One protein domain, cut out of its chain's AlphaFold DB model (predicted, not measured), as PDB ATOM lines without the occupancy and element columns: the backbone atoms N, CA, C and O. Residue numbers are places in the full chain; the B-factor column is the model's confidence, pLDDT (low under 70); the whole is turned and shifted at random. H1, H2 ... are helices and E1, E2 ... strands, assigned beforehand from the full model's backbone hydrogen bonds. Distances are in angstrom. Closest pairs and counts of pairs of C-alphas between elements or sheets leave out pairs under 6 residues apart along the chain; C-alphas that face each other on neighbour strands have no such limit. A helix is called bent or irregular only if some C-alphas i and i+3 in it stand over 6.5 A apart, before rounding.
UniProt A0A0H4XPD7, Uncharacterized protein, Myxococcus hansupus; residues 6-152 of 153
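This is residues 6 to 152 of the 153 residues of an uncharacterized protein of Myxococcus hansupus (UniProt A0A0H4XPD7). A strongly twisted sheet of five strands has helix H2 packed slantwise over one face, and beyond H2 the small hairpin E2 and E3 packs on helix H3. A third helix, H1, only grazes the sheet with residues 20 to 27, and its residues 6 to 15 stick out free. The printed part has 147 residues, with three named helices and seven named strands in the order H1 E1 E2 E3 E4 E5 H2 E6 E7 H3. The large sheet is mixed, in the order E1, E4, E5, E6, E7, and the class is mixed, helices and strands. The whole is compact, with a radius of gyration of the C-alphas of 16.4 A and spans of 47 by 47 by 29 A.

Begin in the large sheet at E5, residues 69 to 77, which runs 26.7 A from C-alpha 69 at (-28.548, 2.442, -50.352). Beside it look for E4, residues 58 to 63, 16.9 A, and E6, residues 110 to 119, 21.4 A, which bends by 59 degrees at residue 113. The edge strands are E1, residues 34 to 37, and E7, residues 124 to 127. H2 is residues 86 to 103, 25.4 A. The hairpin E2 and E3 is residues 45 to 47 and 50 to 52. Find C-alpha 6 at (-56.090, -32.061, -58.039); from there H1 runs 32.4 A to residue 27, irregular where C-alphas 23 and 26 are 7.1 A apart. H3, residues 133 to 150, is 25.4 A long and ends at C-alpha 150, (-18.349, -35.781, -55.025).

In the sheet, E5 and E6 are parallel, with N 75 and O 116 2.8 A apart. E4 and E5 form an antiparallel hairpin, with N 72 and O 60 at 2.8 A; E6 and E7 form another, with N 117 and O 126 at 2.8 A. E1 is antiparallel to E4, with N 34 and O 61 at 2.8 A. H2 on one face makes two layers, helix and sheet; its height over the sheet is 8.1 A, over E5, E6 and E7, at 46 degrees to E6 on the local plane. E5, H2 and E6 are a strand-helix-strand unit, two parallel neighbour strands with a helix between, and its crossover is right-handed. Look at Tyr 91 and Arg 135: their C-alphas, 6.6 A apart, are the closest of H2 and H3, which touch about perpendicular at 80 degrees, through residues 91 to 95 and 135 to 136 alone. In the antiparallel pair E2 and E3, N 45 and O 52 are 2.8 A apart. The closest C-alphas of E3 and H3 are those of Val 50 and Cys 143, 5.9 A; of E2 and H2, those of Leu 45 and Phe 99, 5.8 A. H3 is not on the large sheet. H1 is apart from H2 and H3; its closest C-alpha to E7 is that of Leu 24, 7.7 A from that of Thr 124. Every O i to N i+4 pair is within hydrogen-bond range in H2 and H3, and 16 of 18 in H1.

The C-alphas farthest apart are those of Phe 6 and His 66, 51.8 A. The printed part has no cut and no long link. The mean pLDDT of the printed part is 94.6, and residue 152 alone is under 70.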
ATOM      1  N   PHE A   6     -57.433 -32.624 -58.174       89.62
ATOM      2  CA  PHE A   6     -56.090 -32.061 -58.039       89.62
ATOM      3  C   PHE A   6     -56.070 -30.541 -58.252       89.62
ATOM      4  O   PHE A   6     -55.448 -29.808 -57.484       89.62
ATOM      5  N   GLU A   7     -56.770 -30.039 -59.272       91.81
ATOM      6  CA  GLU A   7     -56.883 -28.597 -59.502       91.81
ATOM      7  C   GLU A   7     -57.643 -27.890 -58.383       91.81
ATOM      8  O   GLU A   7     -57.248 -26.794 -57.986       91.81
ATOM      9  N   ALA A   8     -58.704 -28.514 -57.864       91.62
ATOM     10  CA  ALA A   8     -59.463 -27.986 -56.738       91.62
ATOM     11  C   ALA A   8     -58.591 -27.906 -55.476       91.62
ATOM     12  O   ALA A   8     -58.536 -26.860 -54.831       91.62
ATOM     13  N   GLN A   9     -57.835 -28.967 -55.179       91.06
ATOM     14  CA  GLN A   9     -56.890 -28.995 -54.066       91.06
ATOM     15  C   GLN A   9     -55.791 -27.943 -54.238       91.06
ATOM     16  O   GLN A   9     -55.485 -27.210 -53.300       91.06
ATOM     17  N   ARG A  10     -55.213 -27.816 -55.438       91.81
ATOM     18  CA  ARG A  10     -54.181 -26.812 -55.724       91.81
ATOM     19  C   ARG A  10     -54.712 -25.391 -55.548       91.81
ATOM     20  O   ARG A  10     -54.034 -24.573 -54.936       91.81
ATOM     21  N   LEU A  11     -55.915 -25.102 -56.046       93.69
ATOM     22  CA  LEU A  11     -56.553 -23.797 -55.877       93.69
ATOM     23  C   LEU A  11     -56.768 -23.474 -54.395       93.69
ATOM     24  O   LEU A  11     -56.437 -22.373 -53.962       93.69
ATOM     25  N   GLN A  12     -57.252 -24.449 -53.619       94.06
ATOM     26  CA  GLN A  12     -57.434 -24.299 -52.178       94.06
ATOM     27  C   GLN A  12     -56.107 -23.996 -51.470       94.06
ATOM     28  O   GLN A  12     -56.040 -23.071 -50.664       94.06
ATOM     29  N   LEU A  13     -55.038 -24.730 -51.802       92.69
ATOM     30  CA  LEU A  13     -53.704 -24.515 -51.232       92.69
ATOM     31  C   LEU A  13     -53.134 -23.135 -51.582       92.69
ATOM     32  O   LEU A  13     -52.526 -22.498 -50.726       92.69
ATOM     33  N   CYS A  14     -53.331 -22.667 -52.816       95.25
ATOM     34  CA  CYS A  14     -52.906 -21.331 -53.226       95.25
ATOM     35  C   CYS A  14     -53.692 -20.230 -52.503       95.25
ATOM     36  O   CYS A  14     -53.077 -19.267 -52.057       95.25
ATOM     37  N   SER A  15     -55.018 -20.372 -52.362       96.75
ATOM     38  CA  SER A  15     -55.847 -19.406 -51.621       96.75
ATOM     39  C   SER A  15     -55.383 -19.294 -50.175       96.75
ATOM     40  O   SER A  15     -55.099 -18.203 -49.697       96.75
ATOM     41  N   GLU A  16     -55.202 -20.436 -49.513       97.00
ATOM     42  CA  GLU A  16     -54.731 -20.478 -48.133       97.00
ATOM     43  C   GLU A  16     -53.332 -19.862 -47.991       97.00
ATOM     44  O   GLU A  16     -53.093 -19.096 -47.065       97.00
ATOM     45  N   ALA A  17     -52.403 -20.140 -48.913       96.94
ATOM     46  CA  ALA A  17     -51.072 -19.530 -48.883       96.94
ATOM     47  C   ALA A  17     -51.129 -17.998 -49.015       96.94
ATOM     48  O   ALA A  17     -50.386 -17.299 -48.328       96.94
ATOM     49  N   LEU A  18     -52.008 -17.478 -49.879       97.69
ATOM     50  CA  LEU A  18     -52.205 -16.039 -50.049       97.69
ATOM     51  C   LEU A  18     -52.806 -15.399 -48.797       97.69
ATOM     52  O   LEU A  18     -52.323 -14.354 -48.375       97.69
ATOM     53  N   GLU A  19     -53.809 -16.031 -48.187       97.81
ATOM     54  CA  GLU A  19     -54.417 -15.574 -46.931       97.81
ATOM     55  C   GLU A  19     -53.377 -15.531 -45.805       97.81
ATOM     56  O   GLU A  19     -53.191 -14.498 -45.165       97.81
ATOM     57  N   ARG A  20     -52.610 -16.613 -45.630       97.75
ATOM     58  CA  ARG A  20     -51.549 -16.685 -44.616       97.75
ATOM     59  C   ARG A  20     -50.442 -15.663 -44.843       97.75
ATOM     60  O   ARG A  20     -49.943 -15.074 -43.890       97.75
ATOM     61  N   PHE A  21     -50.054 -15.438 -46.097       97.38
ATOM     62  CA  PHE A  21     -49.083 -14.402 -46.421       97.38
ATOM     63  C   PHE A  21     -49.647 -13.001 -46.156       97.38
ATOM     64  O   PHE A  21     -48.936 -12.163 -45.610       97.38
ATOM     65  N   ALA A  22     -50.915 -12.745 -46.490       97.00
ATOM     66  CA  ALA A  22     -51.570 -11.464 -46.231       97.00
ATOM     67  C   ALA A  22     -51.594 -11.127 -44.730       97.00
ATOM     68  O   ALA A  22     -51.303  -9.988 -44.366       97.00
ATOM     69  N   ASP A  23     -51.833 -12.120 -43.868       96.94
ATOM     70  CA  ASP A  23     -51.759 -11.968 -42.407       96.94
ATOM     71  C   ASP A  23     -50.348 -11.576 -41.918       96.94
ATOM     72  O   ASP A  23     -50.200 -10.937 -40.872       96.94
ATOM     73  N   LEU A  24     -49.301 -11.931 -42.675       96.25
ATOM     74  CA  LEU A  24     -47.906 -11.618 -42.355       96.25
ATOM     75  C   LEU A  24     -47.462 -10.232 -42.826       96.25
ATOM     76  O   LEU A  24     -46.535  -9.679 -42.238       96.25
ATOM     77  N   VAL A  25     -48.101  -9.660 -43.851       93.62
ATOM     78  CA  VAL A  25     -47.690  -8.382 -44.468       93.62
ATOM     79  C   VAL A  25     -47.435  -7.259 -43.450       93.62
ATOM     80  O   VAL A  25     -46.400  -6.602 -43.579       93.62
ATOM     81  N   PRO A  26     -48.275  -7.047 -42.412       92.19
ATOM     82  CA  PRO A  26     -48.030  -6.008 -41.407       92.19
ATOM     83  C   PRO A  26     -46.708  -6.162 -40.636       92.19
ATOM     84  O   PRO A  26     -46.211  -5.193 -40.071       92.19
ATOM     85  N   TRP A  27     -46.132  -7.365 -40.607       91.62
ATOM     86  CA  TRP A  27     -44.912  -7.698 -39.867       91.62
ATOM     87  C   TRP A  27     -43.644  -7.651 -40.725       91.62
ATOM     88  O   TRP A  27     -42.545  -7.764 -40.188       91.62
ATOM     89  N   LEU A  28     -43.772  -7.491 -42.046       91.62
ATOM     90  CA  LEU A  28     -42.636  -7.521 -42.972       91.62
ATOM     91  C   LEU A  28     -41.834  -6.208 -43.010       91.62
ATOM     92  O   LEU A  28     -40.845  -6.156 -43.734       91.62
ATOM     93  N   ASP A  29     -42.222  -5.168 -42.257       89.69
ATOM     94  CA  ASP A  29     -41.577  -3.838 -42.246       89.69
ATOM     95  C   ASP A  29     -41.165  -3.395 -43.662       89.69
ATOM     96  O   ASP A  29     -39.989  -3.197 -43.942       89.69
ATOM     97  N   LEU A  30     -42.108  -3.339 -44.605       91.19
ATOM     98  CA  LEU A  30     -41.820  -3.024 -46.017       91.19
ATOM     99  C   LEU A  30     -41.998  -1.537 -46.347       91.19
ATOM    100  O   LEU A  30     -41.891  -1.143 -47.509       91.19
ATOM    101  N   GLU A  31     -42.257  -0.701 -45.343       90.19
ATOM    102  CA  GLU A  31     -42.366   0.743 -45.530       90.19
ATOM    103  C   GLU A  31     -41.068   1.304 -46.126       90.19
ATOM    104  O   GLU A  31     -39.962   0.842 -45.826       90.19
ATOM    105  N   GLU A  32     -41.218   2.250 -47.057       91.62
ATOM    106  CA  GLU A  32     -40.108   2.900 -47.773       91.62
ATOM    107  C   GLU A  32     -39.134   1.924 -48.468       91.62
ATOM    108  O   GLU A  32     -37.997   2.276 -48.787       91.62
ATOM    109  N   THR A  33     -39.571   0.686 -48.721       96.25
ATOM    110  CA  THR A  33     -38.749  -0.351 -49.344       96.25
ATOM    111  C   THR A  33     -39.105  -0.479 -50.814       96.25
ATOM    112  O   THR A  33     -40.242  -0.775 -51.177       96.25
ATOM    113  N   LEU A  34     -38.115  -0.284 -51.679       97.00
ATOM    114  CA  LEU A  34     -38.238  -0.619 -53.087       97.00
ATOM    115  C   LEU A  34     -38.127  -2.139 -53.233       97.00
ATOM    116  O   LEU A  34     -37.098  -2.729 -52.897       97.00
ATOM    117  N   ILE A  35     -39.189  -2.758 -53.741       97.25
ATOM    118  CA  ILE A  35     -39.265  -4.199 -53.982       97.25
ATOM    119  C   ILE A  35     -39.117  -4.441 -55.479       97.25
ATOM    120  O   ILE A  35     -39.843  -3.857 -56.284       97.25
ATOM    121  N   SER A  36     -38.188  -5.311 -55.860       96.25
ATOM    122  CA  SER A  36     -37.993  -5.705 -57.256       96.25
ATOM    123  C   SER A  36     -37.802  -7.212 -57.390       96.25
ATOM    124  O   SER A  36     -37.441  -7.904 -56.437       96.25
ATOM    125  N   ALA A  37     -38.090  -7.745 -58.576       92.56
ATOM    126  CA  ALA A  37     -37.863  -9.155 -58.858       92.56
ATOM    127  C   ALA A  37     -36.358  -9.454 -58.906       92.56
ATOM    128  O   ALA A  37     -35.590  -8.685 -59.477       92.56
ATOM    129  N   VAL A  38     -35.951 -10.608 -58.374       90.31
ATOM    130  CA  VAL A  38     -34.559 -11.090 -58.482       90.31
ATOM    131  C   VAL A  38     -34.227 -11.506 -59.927       90.31
ATOM    132  O   VAL A  38     -33.070 -11.487 -60.336       90.31
ATOM    133  N   GLY A  39     -35.251 -11.849 -60.716       86.38
ATOM    134  CA  GLY A  39     -35.138 -12.374 -62.078       86.38
ATOM    135  C   GLY A  39     -35.666 -13.807 -62.178       86.38
ATOM    136  O   GLY A  39     -35.835 -14.487 -61.169       86.38
ATOM    137  N   ALA A  40     -35.959 -14.268 -63.398       83.75
ATOM    138  CA  ALA A  40     -36.504 -15.613 -63.627       83.75
ATOM    139  C   ALA A  40     -35.492 -16.731 -63.300       83.75
ATOM    140  O   ALA A  40     -35.868 -17.813 -62.848       83.75
ATOM    141  N   GLU A  41     -34.206 -16.443 -63.500       88.81
ATOM    142  CA  GLU A  41     -33.093 -17.360 -63.273       88.81
ATOM    143  C   GLU A  41     -32.040 -16.667 -62.400       88.81
ATOM    144  O   GLU A  41     -31.073 -16.105 -62.918       88.81
ATOM    145  N   PRO A  42     -32.238 -16.631 -61.069       90.69
ATOM    146  CA  PRO A  42     -31.232 -16.078 -60.172       90.69
ATOM    147  C   PRO A  42     -29.937 -16.905 -60.260       90.69
ATOM    148  O   PRO A  42     -30.014 -18.132 -60.387       90.69
ATOM    149  N   PRO A  43     -28.754 -16.264 -60.162       93.69
ATOM    150  CA  PRO A  43     -27.477 -16.974 -60.179       93.69
ATOM    151  C   PRO A  43     -27.379 -17.979 -59.024       93.69
ATOM    152  O   PRO A  43     -28.111 -17.897 -58.040       93.69
ATOM    153  N   VAL A  44     -26.458 -18.935 -59.122       95.88
ATOM    154  CA  VAL A  44     -26.142 -19.829 -57.999       95.88
ATOM    155  C   VAL A  44     -25.225 -19.130 -56.994       95.88
ATOM    156  O   VAL A  44     -24.476 -18.212 -57.334       95.88
ATOM    157  N   LEU A  45     -25.292 -19.546 -55.732       95.75
ATOM    158  CA  LEU A  45     -24.308 -19.193 -54.715       95.75
ATOM    159  C   LEU A  45     -23.165 -20.210 -54.775       95.75
ATOM    160  O   LEU A  45     -23.421 -21.409 -54.744       95.75
ATOM    161  N   GLU A  46     -21.924 -19.740 -54.818       93.69
ATOM    162  CA  GLU A  46     -20.743 -20.608 -54.827       93.69
ATOM    163  C   GLU A  46     -20.149 -20.662 -53.419       93.69
ATOM    164  O   GLU A  46     -19.748 -19.632 -52.872       93.69
ATOM    165  N   VAL A  47     -20.086 -21.851 -52.815       94.69
ATOM    166  CA  VAL A  47     -19.507 -22.041 -51.478       94.69
ATOM    167  C   VAL A  47     -18.589 -23.252 -51.484       94.69
ATOM    168  O   VAL A  47     -19.041 -24.368 -51.697       94.69
ATOM    169  N   ALA A  48     -17.295 -23.031 -51.241       92.88
ATOM    170  CA  ALA A  48     -16.283 -24.091 -51.157       92.88
ATOM    171  C   ALA A  48     -16.311 -25.101 -52.329       92.88
ATOM    172  O   ALA A  48     -16.158 -26.302 -52.135       92.88
ATOM    173  N   GLY A  49     -16.536 -24.614 -53.554       88.75
ATOM    174  CA  GLY A  49     -16.609 -25.454 -54.757       88.75
ATOM    175  C   GLY A  49     -17.949 -26.169 -54.969       88.75
ATOM    176  O   GLY A  49     -18.079 -26.923 -55.929       88.75
ATOM    177  N   VAL A  50     -18.946 -25.925 -54.111       94.38
ATOM    178  CA  VAL A  50     -20.322 -26.412 -54.261       94.38
ATOM    179  C   VAL A  50     -21.238 -25.278 -54.712       94.38
ATOM    180  O   VAL A  50     -21.292 -24.210 -54.097       94.38
ATOM    181  N   THR A  51     -22.031 -25.554 -55.746       94.38
ATOM    182  CA  THR A  51     -23.064 -24.644 -56.245       94.38
ATOM    183  C   THR A  51     -24.369 -24.824 -55.460       94.38
ATOM    184  O   THR A  51     -24.946 -25.914 -55.452       94.38
ATOM    185  N   ILE A  52     -24.887 -23.760 -54.845       94.94
ATOM    186  CA  ILE A  52     -26.141 -23.758 -54.077       94.94
ATOM    187  C   ILE A  52     -27.184 -22.877 -54.773       94.94
ATOM    188  O   ILE A  52     -27.007 -21.673 -54.953       94.94
ATOM    189  N   SER A  53     -28.333 -23.459 -55.116       94.81
ATOM    190  CA  SER A  53     -29.477 -22.730 -55.681       94.81
ATOM    191  C   SER A  53     -30.347 -22.123 -54.567       94.81
ATOM    192  O   SER A  53     -31.273 -22.773 -54.086       94.81
ATOM    193  N   VAL A  54     -30.084 -20.867 -54.181       94.50
ATOM    194  CA  VAL A  54     -30.773 -20.187 -53.055       94.50
ATOM    195  C   VAL A  54     -32.177 -19.672 -53.417       94.50
ATOM    196  O   VAL A  54     -33.084 -19.737 -52.591       94.50
ATOM    197  N   ARG A  55     -32.367 -19.187 -54.654       94.56
ATOM    198  CA  ARG A  55     -33.660 -18.743 -55.230       94.56
ATOM    199  C   ARG A  55     -34.520 -17.852 -54.306       94.56
ATOM    200  O   ARG A  55     -35.622 -18.259 -53.937       94.56
ATOM    201  N   PRO A  56     -34.039 -16.654 -53.926       96.31
ATOM    202  CA  PRO A  56     -34.885 -15.646 -53.286       96.31
ATOM    203  C   PRO A  56     -36.003 -15.168 -54.226       96.31
ATOM    204  O   PRO A  56     -35.840 -15.188 -55.446       96.31
ATOM    205  N   GLU A  57     -37.122 -14.720 -53.660       95.38
ATOM    206  CA  GLU A  57     -38.294 -14.271 -54.418       95.38
ATOM    207  C   GLU A  57     -38.177 -12.804 -54.848       95.38
ATOM    208  O   GLU A  57     -38.449 -12.476 -56.005       95.38
ATOM    209  N   VAL A  58     -37.752 -11.917 -53.941       96.94
ATOM    210  CA  VAL A  58     -37.627 -10.477 -54.221       96.94
ATOM    211  C   VAL A  58     -36.364  -9.871 -53.618       96.94
ATOM    212  O   VAL A  58     -35.881 -10.307 -52.570       96.94
ATOM    213  N   VAL A  59     -35.855  -8.838 -54.288       98.00
ATOM    214  CA  VAL A  59     -34.834  -7.923 -53.774       98.00
ATOM    215  C   VAL A  59     -35.525  -6.797 -53.017       98.00
ATOM    216  O   VAL A  59     -36.496  -6.217 -53.508       98.00
ATOM    217  N   LEU A  60     -34.997  -6.476 -51.838       98.12
ATOM    218  CA  LEU A  60     -35.451  -5.373 -50.997       98.12
ATOM    219  C   LEU A  60     -34.368  -4.294 -50.964       98.12
ATOM    220  O   LEU A  60     -33.229  -4.586 -50.609       98.12
ATOM    221  N   GLN A  61     -34.704  -3.055 -51.315       97.81
ATOM    222  CA  GLN A  61     -33.782  -1.919 -51.236       97.81
ATOM    223  C   GLN A  61     -34.375  -0.789 -50.399       97.81
ATOM    224  O   GLN A  61     -35.533  -0.419 -50.577       97.81
ATOM    225  N   ARG A  62     -33.568  -0.208 -49.510       96.44
ATOM    226  CA  ARG A  62     -33.950   0.945 -48.679       96.44
ATOM    227  C   ARG A  62     -32.780   1.914 -48.559       96.44
ATOM    228  O   ARG A  62     -31.623   1.498 -48.601       96.44
ATOM    229  N   MET A  63     -33.068   3.201 -48.386       96.62
ATOM    230  CA  MET A  63     -32.055   4.178 -47.987       96.62
ATOM    231  C   MET A  63     -31.879   4.149 -46.470       96.62
ATOM    232  O   MET A  63     -32.853   4.134 -45.721       96.62
ATOM    233  N   ASP A  64     -30.637   4.143 -45.993       93.75
ATOM    234  CA  ASP A  64     -30.376   4.373 -44.576       93.75
ATOM    235  C   ASP A  64     -30.578   5.852 -44.202       93.75
ATOM    236  O   ASP A  64     -30.734   6.729 -45.052       93.75
ATOM    237  N   ARG A  65     -30.527   6.155 -42.901       92.38
ATOM    238  CA  ARG A  65     -30.675   7.526 -42.370       92.38
ATOM    239  C   ARG A  65     -29.648   8.540 -42.904       92.38
ATOM    240  O   ARG A  65     -29.790   9.731 -42.654       92.38
ATOM    241  N   HIS A  66     -28.581   8.071 -43.549       94.38
ATOM    242  CA  HIS A  66     -27.531   8.892 -44.146       94.38
ATOM    243  C   HIS A  66     -27.686   9.004 -45.672       94.38
ATOM    244  O   HIS A  66     -26.824   9.588 -46.322       94.38
ATOM    245  N   GLY A  67     -28.766   8.456 -46.241       94.38
ATOM    246  CA  GLY A  67     -29.036   8.456 -47.676       94.38
ATOM    247  C   GLY A  67     -28.258   7.401 -48.462       94.38
ATOM    248  O   GLY A  67     -28.218   7.480 -49.686       94.38
ATOM    249  N   ASN A  68     -27.629   6.421 -47.801       95.88
ATOM    250  CA  ASN A  68     -26.925   5.348 -48.503       95.88
ATOM    251  C   ASN A  68     -27.871   4.184 -48.789       95.88
ATOM    252  O   ASN A  68     -28.568   3.716 -47.887       95.88
ATOM    253  N   ALA A  69     -27.812   3.648 -50.005       96.62
ATOM    254  CA  ALA A  69     -28.548   2.442 -50.352       96.62
ATOM    255  C   ALA A  69     -28.100   1.245 -49.492       96.62
ATOM    256  O   ALA A  69     -26.915   1.062 -49.177       96.62
ATOM    257  N   ARG A  70     -29.078   0.431 -49.113       97.38
ATOM    258  CA  ARG A  70     -28.941  -0.868 -48.460       97.38
ATOM    259  C   ARG A  70     -29.800  -1.864 -49.210       97.38
ATOM    260  O   ARG A  70     -30.882  -1.514 -49.681       97.38
ATOM    261  N   VAL A  71     -29.313  -3.091 -49.304       98.12
ATOM    262  CA  VAL A  71     -29.986  -4.162 -50.036       98.12
ATOM    263  C   VAL A  71     -30.147  -5.394 -49.156       98.12
ATOM    264  O   VAL A  71     -29.331  -5.671 -48.276       98.12
ATOM    265  N   GLY A  72     -31.217  -6.128 -49.404       97.75
ATOM    266  CA  GLY A  72     -31.480  -7.440 -48.855       97.75
ATOM    267  C   GLY A  72     -32.398  -8.230 -49.777       97.75
ATOM    268  O   GLY A  72     -32.568  -7.908 -50.955       97.75
ATOM    269  N   LEU A  73     -32.973  -9.292 -49.237       98.12
ATOM    270  CA  LEU A  73     -33.684 -10.324 -49.973       98.12
ATOM    271  C   LEU A  73     -34.803 -10.882 -49.109       98.12
ATOM    272  O   LEU A  73     -34.634 -11.045 -47.902       98.12
ATOM    273  N   MET A  74     -35.893 -11.279 -49.749       98.00
ATOM    274  CA  MET A  74     -36.930 -12.079 -49.111       98.00
ATOM    275  C   MET A  74     -36.946 -13.484 -49.704       98.00
ATOM    276  O   MET A  74     -36.944 -13.645 -50.927       98.00
ATOM    277  N   LYS A  75     -36.997 -14.489 -48.827       97.56
ATOM    278  CA  LYS A  75     -37.265 -15.879 -49.183       97.56
ATOM    279  C   LYS A  75     -38.608 -16.319 -48.617       97.56
ATOM    280  O   LYS A  75     -38.819 -16.207 -47.415       97.56
ATOM    281  N   LEU A  76     -39.472 -16.879 -49.449       97.25
ATOM    282  CA  LEU A  76     -40.706 -17.537 -49.033       97.25
ATOM    283  C   LEU A  76     -40.473 -19.042 -48.860       97.25
ATOM    284  O   LEU A  76     -39.815 -19.695 -49.681       97.25
ATOM    285  N   TYR A  77     -41.030 -19.592 -47.787       97.56
ATOM    286  CA  TYR A  77     -41.023 -21.008 -47.452       97.56
ATOM    287  C   TYR A  77     -42.464 -21.486 -47.227       97.56
ATOM    288  O   TYR A  77     -43.233 -20.855 -46.506       97.56
ATOM    289  N   PHE A  78     -42.842 -22.588 -47.882       96.00
ATOM    290  CA  PHE A  78     -44.240 -23.024 -48.029       96.00
ATOM    291  C   PHE A  78     -44.514 -24.428 -47.454       96.00
ATOM    292  O   PHE A  78     -45.438 -25.110 -47.902       96.00
ATOM    293  N   SER A  79     -43.737 -24.906 -46.477       94.81
ATOM    294  CA  SER A  79     -44.015 -26.216 -45.870       94.81
ATOM    295  C   SER A  79     -45.132 -26.135 -44.836       94.81
ATOM    296  O   SER A  79     -45.059 -25.365 -43.888       94.81
ATOM    297  N   LYS A  80     -46.145 -26.996 -44.970       91.88
ATOM    298  CA  LYS A  80     -47.223 -27.127 -43.976       91.88
ATOM    299  C   LYS A  80     -46.870 -28.014 -42.786       91.88
ATOM    300  O   LYS A  80     -47.491 -27.913 -41.735       91.88
ATOM    301  N   HIS A  81     -45.935 -28.938 -42.977       95.06
ATOM    302  CA  HIS A  81     -45.686 -30.029 -42.028       95.06
ATOM    303  C   HIS A  81     -44.324 -29.935 -41.348       95.06
ATOM    304  O   HIS A  81     -44.061 -30.667 -40.400       95.06
ATOM    305  N   GLN A  82     -43.455 -29.054 -41.840       96.62
ATOM    306  CA  GLN A  82     -42.115 -28.842 -41.308       96.62
ATOM    307  C   GLN A  82     -41.891 -27.336 -41.169       96.62
ATOM    308  O   GLN A  82     -41.198 -26.760 -42.010       96.62
ATOM    309  N   PRO A  83     -42.535 -26.686 -40.182       97.25
ATOM    310  CA  PRO A  83     -42.295 -25.276 -39.913       97.25
ATOM    311  C   PRO A  83     -40.818 -25.060 -39.572       97.25
ATOM    312  O   PRO A  83     -40.184 -25.917 -38.947       97.25
ATOM    313  N   LEU A  84     -40.269 -23.924 -39.989       98.12
ATOM    314  CA  LEU A  84     -38.899 -23.559 -39.651       98.12
ATOM    315  C   LEU A  84     -38.785 -23.263 -38.153       98.12
ATOM    316  O   LEU A  84     -39.626 -22.583 -37.566       98.12
ATOM    317  N   ASP A  85     -37.701 -23.734 -37.544       97.69
ATOM    318  CA  ASP A  85     -37.245 -23.221 -36.259       97.69
ATOM    319  C   ASP A  85     -36.280 -22.040 -36.458       97.69
ATOM    320  O   ASP A  85     -35.776 -21.783 -37.558       97.69
ATOM    321  N   GLU A  86     -35.985 -21.324 -35.370       96.25
ATOM    322  CA  GLU A  86     -35.080 -20.166 -35.385       96.25
ATOM    323  C   GLU A  86     -33.716 -20.513 -35.995       96.25
ATOM    324  O   GLU A  86     -33.135 -19.735 -36.753       96.25
ATOM    325  N   ARG A  87     -33.200 -21.710 -35.696       95.56
ATOM    326  CA  ARG A  87     -31.911 -22.163 -36.214       95.56
ATOM    327  C   ARG A  87     -31.953 -22.281 -37.736       95.56
ATOM    328  O   ARG A  87     -31.085 -21.719 -38.403       95.56
ATOM    329  N   SER A  88     -32.939 -22.987 -38.278       96.38
ATOM    330  CA  SER A  88     -33.093 -23.222 -39.716       96.38
ATOM    331  C   SER A  88     -33.342 -21.915 -40.466       96.38
ATOM    332  O   SER A  88     -32.661 -21.642 -41.457       96.38
ATOM    333  N   GLY A  89     -34.223 -21.054 -39.942       97.44
ATOM    334  CA  GLY A  89     -34.471 -19.718 -40.487       97.44
ATOM    335  C   GLY A  89     -33.198 -18.867 -40.560       97.44
ATOM    336  O   GLY A  89     -32.906 -18.260 -41.591       97.44
ATOM    337  N   GLN A  90     -32.364 -18.896 -39.516       96.50
ATOM    338  CA  GLN A  90     -31.090 -18.169 -39.497       96.50
ATOM    339  C   GLN A  90     -30.032 -18.738 -40.454       96.50
ATOM    340  O   GLN A  90     -29.218 -17.962 -40.965       96.50
ATOM    341  N   TYR A  91     -29.999 -20.052 -40.711       97.31
ATOM    342  CA  TYR A  91     -29.111 -20.620 -41.737       97.31
ATOM    343  C   TYR A  91     -29.536 -20.182 -43.139       97.31
ATOM    344  O   TYR A  91     -28.688 -19.719 -43.901       97.31
ATOM    345  N   ILE A  92     -30.836 -20.225 -43.455       97.62
ATOM    346  CA  ILE A  92     -31.358 -19.700 -44.729       97.62
ATOM    347  C   ILE A  92     -31.020 -18.208 -44.854       97.62
ATOM    348  O   ILE A  92     -30.457 -17.783 -45.861       97.62
ATOM    349  N   GLY A  93     -31.265 -17.420 -43.802       97.88
ATOM    350  CA  GLY A  93     -30.903 -16.002 -43.758       97.88
ATOM    351  C   GLY A  93     -29.404 -15.755 -43.964       97.88
ATOM    352  O   GLY A  93     -29.019 -14.813 -44.652       97.88
ATOM    353  N   THR A  94     -28.543 -16.623 -43.429       97.56
ATOM    354  CA  THR A  94     -27.089 -16.551 -43.648       97.56
ATOM    355  C   THR A  94     -26.734 -16.795 -45.118       97.56
ATOM    356  O   THR A  94     -25.941 -16.045 -45.680       97.56
ATOM    357  N   LEU A  95     -27.345 -17.787 -45.775       97.81
ATOM    358  CA  LEU A  95     -27.132 -18.035 -47.207       97.81
ATOM    359  C   LEU A  95     -27.606 -16.857 -48.070       97.81
ATOM    360  O   LEU A  95     -26.914 -16.470 -49.009       97.81
ATOM    361  N   LEU A  96     -28.741 -16.245 -47.723       98.00
ATOM    362  CA  LEU A  96     -29.244 -15.043 -48.395       98.00
ATOM    363  C   LEU A  96     -28.309 -13.839 -48.219       98.00
ATOM    364  O   LEU A  96     -28.094 -13.098 -49.177       98.00
ATOM    365  N   GLN A  97     -27.716 -13.650 -47.035       97.12
ATOM    366  CA  GLN A  97     -26.694 -12.614 -46.835       97.12
ATOM    367  C   GLN A  97     -25.507 -12.826 -47.775       97.12
ATOM    368  O   GLN A  97     -25.132 -11.905 -48.496       97.12
ATOM    369  N   ARG A  98     -24.965 -14.050 -47.844       96.69
ATOM    370  CA  ARG A  98     -23.845 -14.357 -48.755       96.69
ATOM    371  C   ARG A  98     -24.209 -14.168 -50.215       96.69
ATOM    372  O   ARG A  98     -23.415 -13.618 -50.967       96.69
ATOM    373  N   PHE A  99     -25.417 -14.566 -50.599       97.19
ATOM    374  CA  PHE A  99     -25.926 -14.325 -51.942       97.19
ATOM    375  C   PHE A  99     -25.958 -12.830 -52.261       97.19
ATOM    376  O   PHE A  99     -25.509 -12.410 -53.324       97.19
ATOM    377  N   THR A 100     -26.463 -12.021 -51.331       96.94
ATOM    378  CA  THR A 100     -26.549 -10.564 -51.478       96.94
ATOM    379  C   THR A 100     -25.161  -9.946 -51.620       96.94
ATOM    380  O   THR A 100     -24.931  -9.144 -52.521       96.94
ATOM    381  N   GLU A 101     -24.215 -10.350 -50.771       94.88
ATOM    382  CA  GLU A 101     -22.819  -9.902 -50.828       94.88
ATOM    383  C   GLU A 101     -22.146 -10.266 -52.158       94.88
ATOM    384  O   GLU A 101     -21.426  -9.442 -52.721       94.88
ATOM    385  N   GLN A 102     -22.397 -11.473 -52.673       94.94
ATOM    386  CA  GLN A 102     -21.777 -11.966 -53.902       94.94
ATOM    387  C   GLN A 102     -22.376 -11.335 -55.166       94.94
ATOM    388  O   GLN A 102     -21.634 -11.007 -56.090       94.94
ATOM    389  N   HIS A 103     -23.699 -11.156 -55.217       95.75
ATOM    390  CA  HIS A 103     -24.408 -10.851 -56.468       95.75
ATOM    391  C   HIS A 103     -25.067  -9.472 -56.507       95.75
ATOM    392  O   HIS A 103     -25.319  -8.951 -57.591       95.75
ATOM    393  N   LEU A 104     -25.349  -8.861 -55.354       95.62
ATOM    394  CA  LEU A 104     -26.130  -7.621 -55.262       95.62
ATOM    395  C   LEU A 104     -25.328  -6.426 -54.734       95.62
ATOM    396  O   LEU A 104     -25.894  -5.352 -54.550       95.62
ATOM    397  N   CYS A 105     -24.012  -6.566 -54.562       91.44
ATOM    398  CA  CYS A 105     -23.113  -5.482 -54.148       91.44
ATOM    399  C   CYS A 105     -23.286  -4.163 -54.948       91.44
ATOM    400  O   CYS A 105     -23.283  -3.098 -54.326       91.44
ATOM    401  N   PRO A 106     -23.530  -4.173 -56.282       93.56
ATOM    402  CA  PRO A 106     -23.793  -2.939 -57.035       93.56
ATOM    403  C   PRO A 106     -25.038  -2.156 -56.586       93.56
ATOM    404  O   PRO A 106     -25.141  -0.965 -56.866       93.56
ATOM    405  N   LEU A 107     -25.984  -2.804 -55.895       95.06
ATOM    406  CA  LEU A 107     -27.205  -2.188 -55.363       95.06
ATOM    407  C   LEU A 107     -27.013  -1.570 -53.965       95.06
ATOM    408  O   LEU A 107     -27.922  -0.910 -53.458       95.06
ATOM    409  N   GLY A 108     -25.847  -1.780 -53.349       96.06
ATOM    410  CA  GLY A 108     -25.500  -1.353 -51.996       96.06
ATOM    411  C   GLY A 108     -24.962  -2.513 -51.150       96.06
ATOM    412  O   GLY A 108     -25.026  -3.672 -51.556       96.06
ATOM    413  N   PRO A 109     -24.420  -2.240 -49.951       96.50
ATOM    414  CA  PRO A 109     -24.041  -3.299 -49.027       96.50
ATOM    415  C   PRO A 109     -25.276  -3.985 -48.435       96.50
ATOM    416  O   PRO A 109     -26.319  -3.359 -48.210       96.50
ATOM    417  N   CYS A 110     -25.110  -5.275 -48.140       96.69
ATOM    418  CA  CYS A 110     -26.125  -6.085 -47.485       96.69
ATOM    419  C   CYS A 110     -26.485  -5.501 -46.111       96.69
ATOM    420  O   CYS A 110     -25.608  -5.248 -45.280       96.69
ATOM    421  N   ASP A 111     -27.778  -5.349 -45.837       96.06
ATOM    422  CA  ASP A 111     -28.295  -5.079 -44.498       96.06
ATOM    423  C   ASP A 111     -29.026  -6.315 -43.989       96.06
ATOM    424  O   ASP A 111     -30.034  -6.731 -44.553       96.06
ATOM    425  N   HIS A 112     -28.530  -6.903 -42.899       95.75
ATOM    426  CA  HIS A 112     -29.113  -8.119 -42.340       95.75
ATOM    427  C   HIS A 112     -30.594  -7.964 -41.968       95.75
ATOM    428  O   HIS A 112     -31.315  -8.956 -41.965       95.75
ATOM    429  N   ARG A 113     -31.045  -6.737 -41.676       95.19
ATOM    430  CA  ARG A 113     -32.438  -6.416 -41.333       95.19
ATOM    431  C   ARG A 113     -33.370  -6.463 -42.543       95.19
ATOM    432  O   ARG A 113     -34.562  -6.675 -42.374       95.19
ATOM    433  N   LEU A 114     -32.819  -6.301 -43.746       96.94
ATOM    434  CA  LEU A 114     -33.533  -6.445 -45.017       96.94
ATOM    435  C   LEU A 114     -33.465  -7.881 -45.560       96.94
ATOM    436  O   LEU A 114     -33.929  -8.137 -46.666       96.94
ATOM    437  N   ILE A 115     -32.866  -8.822 -44.826       97.75
ATOM    438  CA  ILE A 115     -32.874 -10.237 -45.194       97.75
ATOM    439  C   ILE A 115     -33.963 -10.934 -44.392       97.75
ATOM    440  O   ILE A 115     -33.829 -11.105 -43.178       97.75
ATOM    441  N   GLN A 116     -35.014 -11.358 -45.085       97.81
ATOM    442  CA  GLN A 116     -36.210 -11.937 -44.489       97.81
ATOM    443  C   GLN A 116     -36.452 -13.349 -45.020       97.81
ATOM    444  O   GLN A 116     -36.429 -13.589 -46.225       97.81
ATOM    445  N   VAL A 117     -36.714 -14.288 -44.118       98.25
ATOM    446  CA  VAL A 117     -37.192 -15.635 -44.443       98.25
ATOM    447  C   VAL A 117     -38.596 -15.755 -43.881       98.25
ATOM    448  O   VAL A 117     -38.790 -15.664 -42.673       98.25
ATOM    449  N   VAL A 118     -39.575 -15.921 -44.756       98.25
ATOM    450  CA  VAL A 118     -40.994 -15.934 -44.419       98.25
ATOM    451  C   VAL A 118     -41.494 -17.366 -44.517       98.25
ATOM    452  O   VAL A 118     -41.639 -17.906 -45.615       98.25
ATOM    453  N   ASP A 119     -41.754 -17.983 -43.371       98.19
ATOM    454  CA  ASP A 119     -42.503 -19.231 -43.309       98.19
ATOM    455  C   ASP A 119     -43.994 -18.904 -43.407       98.19
ATOM    456  O   ASP A 119     -44.628 -18.473 -42.439       98.19
ATOM    457  N   VAL A 120     -44.531 -19.065 -44.616       98.25
ATOM    458  CA  VAL A 120     -45.877 -18.613 -44.969       98.25
ATOM    459  C   VAL A 120     -46.928 -19.388 -44.186       98.25
ATOM    460  O   VAL A 120     -47.837 -18.784 -43.630       98.25
ATOM    461  N   PHE A 121     -46.808 -20.714 -44.092       97.62
ATOM    462  CA  PHE A 121     -47.820 -21.516 -43.400       97.62
ATOM    463  C   PHE A 121     -47.643 -21.522 -41.883       97.62
ATOM    464  O   PHE A 121     -48.644 -21.637 -41.175       97.62
ATOM    465  N   ALA A 122     -46.417 -21.365 -41.374       97.12
ATOM    466  CA  ALA A 122     -46.191 -21.221 -39.938       97.12
ATOM    467  C   ALA A 122     -46.474 -19.802 -39.416       97.12
ATOM    468  O   ALA A 122     -46.497 -19.601 -38.202       97.12
ATOM    469  N   GLY A 123     -46.662 -18.810 -40.293       97.06
ATOM    470  CA  GLY A 123     -46.929 -17.436 -39.871       97.06
ATOM    471  C   GLY A 123     -45.728 -16.781 -39.182       97.06
ATOM    472  O   GLY A 123     -45.914 -16.008 -38.246       97.06
ATOM    473  N   THR A 124     -44.500 -17.129 -39.578       97.19
ATOM    474  CA  THR A 124     -43.279 -16.682 -38.886       97.19
ATOM    475  C   THR A 124     -42.311 -16.010 -39.853       97.19
ATOM    476  O   THR A 124     -42.085 -16.492 -40.961       97.19
ATOM    477  N   VAL A 125     -41.715 -14.896 -39.421       97.50
ATOM    478  CA  VAL A 125     -40.700 -14.155 -40.179       97.50
ATOM    479  C   VAL A 125     -39.384 -14.201 -39.415       97.50
ATOM    480  O   VAL A 125     -39.300 -13.751 -38.275       97.50
ATOM    481  N   PHE A 126     -38.342 -14.713 -40.060       97.31
ATOM    482  CA  PHE A 126     -36.987 -14.732 -39.530       97.31
ATOM    483  C   PHE A 126     -36.156 -13.656 -40.216       97.31
ATOM    484  O   PHE A 126     -36.186 -13.511 -41.438       97.31
ATOM    485  N   THR A 127     -35.373 -12.925 -39.431       95.88
ATOM    486  CA  THR A 127     -34.378 -11.983 -39.951       95.88
ATOM    487  C   THR A 127     -33.005 -12.633 -39.915       95.88
ATOM    488  O   THR A 127     -32.679 -13.365 -38.975       95.88
ATOM    489  N   ALA A 128     -32.163 -12.366 -40.910       95.06
ATOM    490  CA  ALA A 128     -30.824 -12.930 -40.889       95.06
ATOM    491  C   ALA A 128     -29.989 -12.393 -39.704       95.06
ATOM    492  O   ALA A 128     -30.082 -11.215 -39.331       95.06
ATOM    493  N   PRO A 129     -29.139 -13.243 -39.100       93.12
ATOM    494  CA  PRO A 129     -28.388 -12.864 -37.913       93.12
ATOM    495  C   PRO A 129     -27.334 -11.807 -38.251       93.12
ATOM    496  O   PRO A 129     -26.636 -11.903 -39.259       93.12
ATOM    497  N   ARG A 130     -27.141 -10.829 -37.358       92.44
ATOM    498  CA  ARG A 130     -26.031  -9.866 -37.475       92.44
ATOM    499  C   ARG A 130     -24.670 -10.567 -37.400       92.44
ATOM    500  O   ARG A 130     -23.757 -10.243 -38.150       92.44
ATOM    501  N   ALA A 131     -24.545 -11.535 -36.491       90.00
ATOM    502  CA  ALA A 131     -23.361 -12.373 -36.333       90.00
ATOM    503  C   ALA A 131     -23.541 -13.692 -37.102       90.00
ATOM    504  O   ALA A 131     -23.991 -14.699 -36.548       90.00
ATOM    505  N   HIS A 132     -23.206 -13.675 -38.391       89.62
ATOM    506  CA  HIS A 132     -23.383 -14.820 -39.287       89.62
ATOM    507  C   HIS A 132     -22.102 -15.646 -39.503       89.62
ATOM    508  O   HIS A 132     -22.193 -16.776 -39.968       89.62
ATOM    509  N   ILE A 133     -20.924 -15.132 -39.118       91.12
ATOM    510  CA  ILE A 133     -19.608 -15.732 -39.424       91.12
ATOM    511  C   ILE A 133     -19.525 -17.207 -39.012       91.12
ATOM    512  O   ILE A 133     -19.092 -18.039 -39.799       91.12
ATOM    513  N   ARG A 134     -19.979 -17.555 -37.800       93.06
ATOM    514  CA  ARG A 134     -19.949 -18.948 -37.331       93.06
ATOM    515  C   ARG A 134     -20.851 -19.862 -38.167       93.06
ATOM    516  O   ARG A 134     -20.402 -20.913 -38.593       93.06
ATOM    517  N   ARG A 135     -22.091 -19.441 -38.446       95.12
ATOM    518  CA  ARG A 135     -23.032 -20.225 -39.270       95.12
ATOM    519  C   ARG A 135     -22.510 -20.392 -40.688       95.12
ATOM    520  O   ARG A 135     -22.634 -21.461 -41.264       95.12
ATOM    521  N   LEU A 136     -21.900 -19.344 -41.229       94.75
ATOM    522  CA  LEU A 136     -21.244 -19.409 -42.520       94.75
ATOM    523  C   LEU A 136     -20.080 -20.405 -42.512       94.75
ATOM    524  O   LEU A 136     -19.956 -21.175 -43.453       94.75
ATOM    525  N   SER A 137     -19.255 -20.410 -41.464       96.50
ATOM    526  CA  SER A 137     -18.180 -21.396 -41.315       96.50
ATOM    527  C   SER A 137     -18.729 -22.822 -41.310       96.50
ATOM    528  O   SER A 137     -18.158 -23.681 -41.967       96.50
ATOM    529  N   ASP A 138     -19.848 -23.065 -40.621       96.25
ATOM    530  CA  ASP A 138     -20.497 -24.380 -40.626       96.25
ATOM    531  C   ASP A 138     -20.977 -24.764 -42.039       96.25
ATOM    532  O   ASP A 138     -20.806 -25.905 -42.460       96.25
ATOM    533  N   VAL A 139     -21.549 -23.811 -42.791       95.94
ATOM    534  CA  VAL A 139     -21.957 -24.024 -44.192       95.94
ATOM    535  C   VAL A 139     -20.746 -24.352 -45.066       95.94
ATOM    536  O   VAL A 139     -20.823 -25.273 -45.872       95.94
ATOM    537  N   VAL A 140     -19.640 -23.620 -44.912       96.56
ATOM    538  CA  VAL A 140     -18.397 -23.857 -45.663       96.56
ATOM    539  C   VAL A 140     -17.879 -25.268 -45.403       96.56
ATOM    540  O   VAL A 140     -17.699 -26.006 -46.363       96.56
ATOM    541  N   LEU A 141     -17.750 -25.672 -44.135       96.62
ATOM    542  CA  LEU A 141     -17.292 -27.016 -43.764       96.62
ATOM    543  C   LEU A 141     -18.190 -28.115 -44.351       96.62
ATOM    544  O   LEU A 141     -17.697 -29.117 -44.862       96.62
ATOM    545  N   ALA A 142     -19.512 -27.920 -44.324       95.44
ATOM    546  CA  ALA A 142     -20.445 -28.863 -44.935       95.44
ATOM    547  C   ALA A 142     -20.274 -28.944 -46.462       95.44
ATOM    548  O   ALA A 142     -20.361 -30.027 -47.038       95.44
ATOM    549  N   CYS A 143     -20.020 -27.815 -47.130       95.44
ATOM    550  CA  CYS A 143     -19.771 -27.794 -48.570       95.44
ATOM    551  C   CYS A 143     -18.425 -28.437 -48.927       95.44
ATOM    552  O   CYS A 143     -18.364 -29.163 -49.912       95.44
ATOM    553  N   GLU A 144     -17.380 -28.237 -48.122       95.31
ATOM    554  CA  GLU A 144     -16.087 -28.914 -48.284       95.31
ATOM    555  C   GLU A 144     -16.253 -30.438 -48.192       95.31
ATOM    556  O   GLU A 144     -15.816 -31.155 -49.091       95.31
ATOM    557  N   GLU A 145     -16.981 -30.935 -47.184       94.62
ATOM    558  CA  GLU A 145     -17.275 -32.370 -47.044       94.62
ATOM    559  C   GLU A 145     -18.043 -32.925 -48.259       94.62
ATOM    560  O   GLU A 145     -17.765 -34.030 -48.735       94.62
ATOM    561  N   ILE A 146     -19.012 -32.164 -48.782       93.44
ATOM    562  CA  ILE A 146     -19.765 -32.532 -49.989       93.44
ATOM    563  C   ILE A 146     -18.841 -32.576 -51.212       93.44
ATOM    564  O   ILE A 146     -18.855 -33.568 -51.944       93.44
ATOM    565  N   ALA A 147     -18.038 -31.533 -51.426       92.19
ATOM    566  CA  ALA A 147     -17.129 -31.424 -52.562       92.19
ATOM    567  C   ALA A 147     -16.103 -32.565 -52.570       92.19
ATOM    568  O   ALA A 147     -15.905 -33.204 -53.606       92.19
ATOM    569  N   GLU A 148     -15.512 -32.880 -51.414       90.12
ATOM    570  CA  GLU A 148     -14.593 -34.009 -51.265       90.12
ATOM    571  C   GLU A 148     -15.262 -35.321 -51.673       90.12
ATOM    572  O   GLU A 148     -14.707 -36.062 -52.481       90.12
ATOM    573  N   ARG A 149     -16.482 -35.596 -51.201       88.12
ATOM    574  CA  ARG A 149     -17.194 -36.843 -51.529       88.12
ATOM    575  C   ARG A 149     -17.625 -36.932 -52.987       88.12
ATOM    576  O   ARG A 149     -17.638 -38.031 -53.535       88.12
ATOM    577  N   TRP A 150     -17.980 -35.813 -53.609       84.81
ATOM    578  CA  TRP A 150     -18.349 -35.781 -55.025       84.81
ATOM    579  C   TRP A 150     -17.141 -35.893 -55.954       84.81
ATOM    580  O   TRP A 150     -17.267 -36.489 -57.014       84.81
ATOM    581  N   SER A 151     -15.970 -35.396 -55.548       70.50
ATOM    582  CA  SER A 151     -14.735 -35.457 -56.350       70.50
ATOM    583  C   SER A 151     -14.157 -36.867 -56.541       70.50
ATOM    584  O   SER A 151     -13.248 -37.063 -57.346       70.50
ATOM    585  N   VAL A 152     -14.666 -37.857 -55.801       57.50
ATOM    586  CA  VAL A 152     -14.236 -39.263 -55.879       57.50
ATOM    587  C   VAL A 152     -15.015 -40.034 -56.962       57.50
ATOM    588  O   VAL A 152     -14.833 -41.245 -57.097       57.50
TER     589      VAL A 152